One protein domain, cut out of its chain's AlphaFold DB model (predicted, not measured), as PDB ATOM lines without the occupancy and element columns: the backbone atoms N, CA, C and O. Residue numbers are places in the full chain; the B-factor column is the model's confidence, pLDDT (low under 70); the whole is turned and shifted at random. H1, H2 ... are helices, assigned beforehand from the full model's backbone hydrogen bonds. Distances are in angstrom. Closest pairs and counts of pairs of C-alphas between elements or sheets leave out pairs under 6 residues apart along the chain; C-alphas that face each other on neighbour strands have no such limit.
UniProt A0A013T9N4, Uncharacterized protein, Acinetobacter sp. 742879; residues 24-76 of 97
ATOM      1  N   VAL A  24     127.406 121.641 147.556       58.09
ATOM      2  CA  VAL A  24     127.109 121.059 148.881       58.09
ATOM      3  C   VAL A  24     126.108 119.910 148.762       58.09
ATOM      4  O   VAL A  24     126.383 118.816 149.253       58.09
ATOM      5  N   PHE A  25     124.996 120.113 148.051       59.28
ATOM      6  CA  PHE A  25     123.998 119.066 147.811       59.28
ATOM      7  C   PHE A  25     124.525 117.940 146.922       59.28
ATOM      8  O   PHE A  25     124.286 116.785 147.234       59.28
ATOM      9  N   ALA A  26     125.316 118.239 145.896       60.09
ATOM     10  CA  ALA A  26     125.980 117.249 145.053       60.09
ATOM     11  C   ALA A  26     127.035 116.454 145.835       60.09
ATOM     12  O   ALA A  26     127.139 115.240 145.660       60.09
ATOM     13  N   LYS A  27     127.775 117.091 146.759       58.31
ATOM     14  CA  LYS A  27     128.654 116.366 147.693       58.31
ATOM     15  C   LYS A  27     127.849 115.475 148.638       58.31
ATOM     16  O   LYS A  27     128.257 114.341 148.859       58.31
ATOM     17  N   LEU A  28     126.700 115.934 149.139       62.03
ATOM     18  CA  LEU A  28     125.767 115.122 149.935       62.03
ATOM     19  C   LEU A  28     125.141 113.978 149.122       62.03
ATOM     20  O   LEU A  28     124.994 112.887 149.655       62.03
ATOM     21  N   SER A  29     124.832 114.179 147.839       60.16
ATOM     22  CA  SER A  29     124.372 113.126 146.923       60.16
ATOM     23  C   SER A  29     125.466 112.105 146.612       60.16
ATOM     24  O   SER A  29     125.160 110.943 146.360       60.16
ATOM     25  N   SER A  30     126.739 112.517 146.646       64.69
ATOM     26  CA  SER A  30     127.882 111.607 146.524       64.69
ATOM     27  C   SER A  30     128.085 110.750 147.778       64.69
ATOM     28  O   SER A  30     128.709 109.691 147.687       64.69
ATOM     29  N   PHE A  31     127.569 111.167 148.941       65.06
ATOM     30  CA  PHE A  31     127.456 110.285 150.097       65.06
ATOM     31  C   PHE A  31     126.277 109.337 149.878       65.06
ATOM     32  O   PHE A  31     125.162 109.773 149.616       65.06
ATOM     33  N   SER A  32     126.511 108.027 150.002       74.94
ATOM     34  CA  SER A  32     125.445 107.029 149.870       74.94
ATOM     35  C   SER A  32     124.311 107.332 150.866       74.94
ATOM     36  O   SER A  32     124.522 107.189 152.080       74.94
ATOM     37  N   PRO A  33     123.104 107.701 150.395       74.00
ATOM     38  CA  PRO A  33     121.979 108.022 151.272       74.00
ATOM     39  C   PRO A  33     121.575 106.816 152.128       74.00
ATOM     40  O   PRO A  33     121.097 106.977 153.247       74.00
ATOM     41  N   MET A  34     121.845 105.602 151.644       78.19
ATOM     42  CA  MET A  34     121.599 104.363 152.375       78.19
ATOM     43  C   MET A  34     122.549 104.190 153.570       78.19
ATOM     44  O   MET A  34     122.109 103.780 154.641       78.19
ATOM     45  N   SER A  35     123.833 104.533 153.414       82.50
ATOM     46  CA  SER A  35     124.819 104.453 154.504       82.50
ATOM     47  C   SER A  35     124.508 105.467 155.605       82.50
ATOM     48  O   SER A  35     124.487 105.131 156.792       82.50
ATOM     49  N   LEU A  36     124.163 106.692 155.198       79.12
ATOM     50  CA  LEU A  36     123.730 107.739 156.117       79.12
ATOM     51  C   LEU A  36     122.450 107.332 156.861       79.12
ATOM     52  O   LEU A  36     122.387 107.438 158.084       79.12
ATOM     53  N   ALA A  37     121.454 106.802 156.144       81.44
ATOM     54  CA  ALA A  37     120.217 106.316 156.749       81.44
ATOM     55  C   ALA A  37     120.474 105.181 157.751       81.44
ATOM     56  O   ALA A  37     119.942 105.219 158.859       81.44
ATOM     57  N   ALA A  38     121.327 104.210 157.413       82.88
ATOM     58  CA  ALA A  38     121.676 103.104 158.304       82.88
ATOM     59  C   ALA A  38     122.388 103.585 159.581       82.88
ATOM     60  O   ALA A  38     122.074 103.116 160.680       82.88
ATOM     61  N   ALA A  39     123.298 104.556 159.460       83.06
ATOM     62  CA  ALA A  39     123.956 105.174 160.608       83.06
ATOM     63  C   ALA A  39     122.947 105.904 161.514       83.06
ATOM     64  O   ALA A  39     122.950 105.700 162.732       83.06
ATOM     65  N   CYS A  40     122.030 106.681 160.929       78.38
ATOM     66  CA  CYS A  40     120.967 107.354 161.676       78.38
ATOM     67  C   CYS A  40     120.015 106.360 162.349       78.38
ATOM     68  O   CYS A  40     119.620 106.579 163.490       78.38
ATOM     69  N   MET A  41     119.676 105.244 161.698       78.25
ATOM     70  CA  MET A  41     118.838 104.195 162.293       78.25
ATOM     71  C   MET A  41     119.509 103.559 163.514       78.25
ATOM     72  O   MET A  41     118.861 103.378 164.546       78.25
ATOM     73  N   GLN A  42     120.808 103.261 163.433       80.56
ATOM     74  CA  GLN A  42     121.566 102.701 164.558       80.56
ATOM     75  C   GLN A  42     121.675 103.689 165.727       80.56
ATOM     76  O   GLN A  42     121.591 103.278 166.886       80.56
ATOM     77  N   LEU A  43     121.813 104.986 165.433       75.56
ATOM     78  CA  LEU A  43     121.815 106.041 166.444       75.56
ATOM     79  C   LEU A  43     120.427 106.223 167.079       75.56
ATOM     80  O   LEU A  43     120.315 106.269 168.304       75.56
ATOM     81  N   SER A  44     119.366 106.230 166.271       70.62
ATOM     82  CA  SER A  44     117.977 106.296 166.739       70.62
ATOM     83  C   SER A  44     117.617 105.116 167.636       70.62
ATOM     84  O   SER A  44     116.900 105.293 168.611       70.62
ATOM     85  N   LYS A  45     118.173 103.924 167.386       68.94
ATOM     86  CA  LYS A  45     117.936 102.746 168.232       68.94
ATOM     87  C   LYS A  45     118.515 102.873 169.646       68.94
ATOM     88  O   LYS A  45     118.083 102.156 170.542       68.94
ATOM     89  N   ARG A  46     119.492 103.764 169.854       70.00
ATOM     90  CA  ARG A  46     120.042 104.105 171.180       70.00
ATOM     91  C   ARG A  46     119.371 105.322 171.817       70.00
ATOM     92  O   ARG A  46     119.660 105.633 172.968       70.00
ATOM     93  N   SER A  47     118.503 106.006 171.082       66.62
ATOM     94  CA  SER A  47     117.838 107.222 171.520       66.62
ATOM     95  C   SER A  47     116.449 106.897 172.084       66.62
ATOM     96  O   SER A  47     115.641 106.289 171.387       66.62
ATOM     97  N   PRO A  48     116.113 107.328 173.312       65.25
ATOM     98  CA  PRO A  48     114.760 107.222 173.859       65.25
ATOM     99  C   PRO A  48     113.802 108.295 173.297       65.25
ATOM    100  O   PRO A  48     112.743 108.543 173.868       65.25
ATOM    101  N   VAL A  49     114.172 108.988 172.213       71.12
ATOM    102  CA  VAL A  49     113.375 110.074 171.631       71.12
ATOM    103  C   VAL A  49     112.330 109.506 170.675       71.12
ATOM    104  O   VAL A  49     112.639 108.723 169.779       71.12
ATOM    105  N   HIS A  50     111.080 109.938 170.844       74.75
ATOM    106  CA  HIS A  50     109.969 109.517 169.999       74.75
ATOM    107  C   HIS A  50     110.242 109.881 168.524       74.75
ATOM    108  O   HIS A  50     110.534 111.046 168.236       74.75
ATOM    109  N   PRO A  51     110.116 108.941 167.567       73.94
ATOM    110  CA  PRO A  51     110.495 109.158 166.167       73.94
ATOM    111  C   PRO A  51     109.748 110.326 165.511       73.94
ATOM    112  O   PRO A  51     110.310 111.005 164.654       73.94
ATOM    113  N   LEU A  52     108.522 110.624 165.960       81.12
ATOM    114  CA  LEU A  52     107.784 111.808 165.508       81.12
ATOM    115  C   LEU A  52     108.503 113.115 165.875       81.12
ATOM    116  O   LEU A  52     108.579 114.012 165.045       81.12
ATOM    117  N   VAL A  53     109.074 113.219 167.079       83.81
ATOM    118  CA  VAL A  53     109.786 114.429 167.520       83.81
ATOM    119  C   VAL A  53     111.051 114.628 166.689       83.81
ATOM    120  O   VAL A  53     111.289 115.724 166.189       83.81
ATOM    121  N   GLY A  54     111.820 113.557 166.461       77.75
ATOM    122  CA  GLY A  54     113.000 113.606 165.591       77.75
ATOM    123  C   GLY A  54     112.654 113.982 164.146       77.75
ATOM    124  O   GLY A  54     113.353 114.792 163.539       77.75
ATOM    125  N   GLY A  55     111.544 113.454 163.618       84.38
ATOM    126  CA  GLY A  55     111.050 113.775 162.280       84.38
ATOM    127  C   GLY A  55     110.643 115.241 162.123       84.38
ATOM    128  O   GLY A  55     111.064 115.886 161.166       84.38
ATOM    129  N   PHE A  56     109.891 115.797 163.078       90.25
ATOM    130  CA  PHE A  56     109.499 117.211 163.050       90.25
ATOM    131  C   PHE A  56     110.707 118.145 163.151       90.25
ATOM    132  O   PHE A  56     110.820 119.091 162.373       90.25
ATOM    133  N   VAL A  57     111.642 117.862 164.062       90.56
ATOM    134  CA  VAL A  57     112.866 118.660 164.216       90.56
ATOM    135  C   VAL A  57     113.716 118.604 162.942       90.56
ATOM    136  O   VAL A  57     114.161 119.642 162.454       90.56
ATOM    137  N   GLY A  58     113.887 117.415 162.356       85.25
ATOM    138  CA  GLY A  58     114.613 117.237 161.097       85.25
ATOM    139  C   GLY A  58     113.951 117.940 159.910       85.25
ATOM    140  O   GLY A  58     114.652 118.550 159.107       85.25
ATOM    141  N   LEU A  59     112.617 117.918 159.821       90.44
ATOM    142  CA  LEU A  59     111.867 118.621 158.775       90.44
ATOM    143  C   LEU A  59     112.041 120.141 158.884       90.44
ATOM    144  O   LEU A  59     112.300 120.796 157.878       90.44
ATOM    145  N   VAL A  60     111.932 120.705 160.091       93.56
ATOM    146  CA  VAL A  60     112.064 122.154 160.306       93.56
ATOM    147  C   VAL A  60     113.489 122.617 160.017       93.56
ATOM    148  O   VAL A  60     113.683 123.553 159.243       93.56
ATOM    149  N   ILE A  61     114.493 121.948 160.592       91.31
ATOM    150  CA  ILE A  61     115.901 122.327 160.413       91.31
ATOM    151  C   ILE A  61     116.350 122.066 158.973       91.31
ATOM    152  O   ILE A  61     116.969 122.932 158.361       91.31
ATOM    153  N   GLY A  62     116.011 120.904 158.411       86.19
ATOM    154  CA  GLY A  62     116.331 120.556 157.028       86.19
ATOM    155  C   GLY A  62     115.648 121.485 156.027       86.19
ATOM    156  O   GLY A  62     116.298 121.960 155.101       86.19
ATOM    157  N   GLY A  63     114.373 121.815 156.245       87.56
ATOM    158  CA  GLY A  63     113.625 122.761 155.417       87.56
ATOM    159  C   GLY A  63     114.187 124.181 155.482       87.56
ATOM    160  O   GLY A  63     114.389 124.803 154.441       87.56
ATOM    161  N   MET A  64     114.514 124.676 156.683       88.62
ATOM    162  CA  MET A  64     115.187 125.971 156.855       88.62
ATOM    163  C   MET A  64     116.570 125.993 156.207       88.62
ATOM    164  O   MET A  64     116.915 126.968 155.547       88.62
ATOM    165  N   PHE A  65     117.347 124.916 156.338       84.75
ATOM    166  CA  PHE A  65     118.655 124.801 155.702       84.75
ATOM    167  C   PHE A  65     118.545 124.796 154.172       84.75
ATOM    168  O   PHE A  65     119.293 125.513 153.513       84.75
ATOM    169  N   LEU A  66     117.583 124.060 153.600       81.81
ATOM    170  CA  LEU A  66     117.323 124.085 152.157       81.81
ATOM    171  C   LEU A  66     116.925 125.482 151.676       81.81
ATOM    172  O   LEU A  66     117.456 125.936 150.667       81.81
ATOM    173  N   LEU A  67     116.023 126.167 152.384       80.94
ATOM    174  CA  LEU A  67     115.614 127.528 152.025       80.94
ATOM    175  C   LEU A  67     116.771 128.521 152.140       80.94
ATOM    176  O   LEU A  67     116.930 129.362 151.263       80.94
ATOM    177  N   TYR A  68     117.604 128.404 153.174       79.62
ATOM    178  CA  TYR A  68     118.783 129.246 153.348       79.62
ATOM    179  C   TYR A  68     119.811 129.032 152.233       79.62
ATOM    180  O   TYR A  68     120.315 130.000 151.666       79.62
ATOM    181  N   VAL A  69     120.099 127.773 151.885       70.69
ATOM    182  CA  VAL A  69     121.006 127.452 150.777       70.69
ATOM    183  C   VAL A  69     120.420 127.938 149.458       70.69
ATOM    184  O   VAL A  69     121.136 128.597 148.725       70.69
ATOM    185  N   GLN A  70     119.132 127.711 149.184       65.88
ATOM    186  CA  GLN A  70     118.485 128.194 147.960       65.88
ATOM    187  C   GLN A  70     118.450 129.733 147.884       65.88
ATOM    188  O   GLN A  70     118.576 130.306 146.808       65.88
ATOM    189  N   HIS A  71     118.337 130.418 149.024       64.94
ATOM    190  CA  HIS A  71     118.420 131.877 149.088       64.94
ATOM    191  C   HIS A  71     119.836 132.395 148.785       64.94
ATOM    192  O   HIS A  71     119.991 133.364 148.047       64.94
ATOM    193  N   GLN A  72     120.869 131.721 149.298       58.91
ATOM    194  CA  GLN A  72     122.270 131.947 148.917       58.91
ATOM    195  C   GLN A  72     122.521 131.644 147.435       58.91
ATOM    196  O   GLN A  72     123.249 132.362 146.767       58.91
ATOM    197  N   ASP A  73     121.887 130.604 146.913       53.62
ATOM    198  CA  ASP A  73     121.990 130.159 145.525       53.62
ATOM    199  C   ASP A  73     121.359 131.156 144.533       53.62
ATOM    200  O   ASP A  73     121.794 131.284 143.390       53.62
ATOM    201  N   ASN A  74     120.379 131.935 145.004       48.44
ATOM    202  CA  ASN A  74     119.793 133.069 144.287       48.44
ATOM    203  C   ASN A  74     120.757 134.272 144.171       48.44
ATOM    204  O   ASN A  74     120.493 135.221 143.432       48.44
ATOM    205  N   MET A  75     121.895 134.243 144.875       46.56
ATOM    206  CA  MET A  75     122.976 135.214 144.717       46.56
ATOM    207  C   MET A  75     123.806 134.805 143.496       46.56
ATOM    208  O   MET A  75     124.866 134.189 143.607       46.56
ATOM    209  N   VAL A  76     123.312 135.125 142.301       45.75
ATOM    210  CA  VAL A  76     124.062 134.883 141.066       45.75
ATOM    211  C   VAL A  76     125.256 135.840 141.041       45.75
ATOM    212  O   VAL A  76     125.135 137.015 140.696       45.75
TER     213      VAL A  76
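This is residues 24 to 76 of the 97 residues of an uncharacterized protein of Acinetobacter sp. 742879 (UniProt A0A013T9N4). The chain makes a flat, open hook: the long helix H3 forms one arm, H2 and then H1 form the other, and residues 45 to 50 make the bend. The space between the arms is empty. The printed part has 53 residues with three named helices, H1, H2 and H3 in that order, no named strand, and the class is all helix. It is loose, with a radius of gyration of the C-alphas of 13.9 A, and spans 43 by 24 by 10 A.

Find C-alpha 24 at (127.109, 121.059, 148.881), where H1, residues 24 to 30, begins. H2, residues 33 to 44, runs 16.1 A. H3, residues 51 to 73, runs 31.6 A to C-alpha 73 at (121.990, 130.159, 145.525).

H1 and H2 meet only through their tight link. H2 and H3 are only just apart, their closest C-alphas 8.0 A from each other. H1 and H3 are apart. In H1, H2 and H3 every O i to N i+4 pair is within hydrogen-bond range.

The C-alphas of Pro 48 and Val 76, the two farthest apart, are 43.9 A from each other. The printed part has no cut, and the link from H2 to H3 is short. Look for pLDDT under 70 at residues 24 to 31, 45, 47 to 48 and 70 to 76.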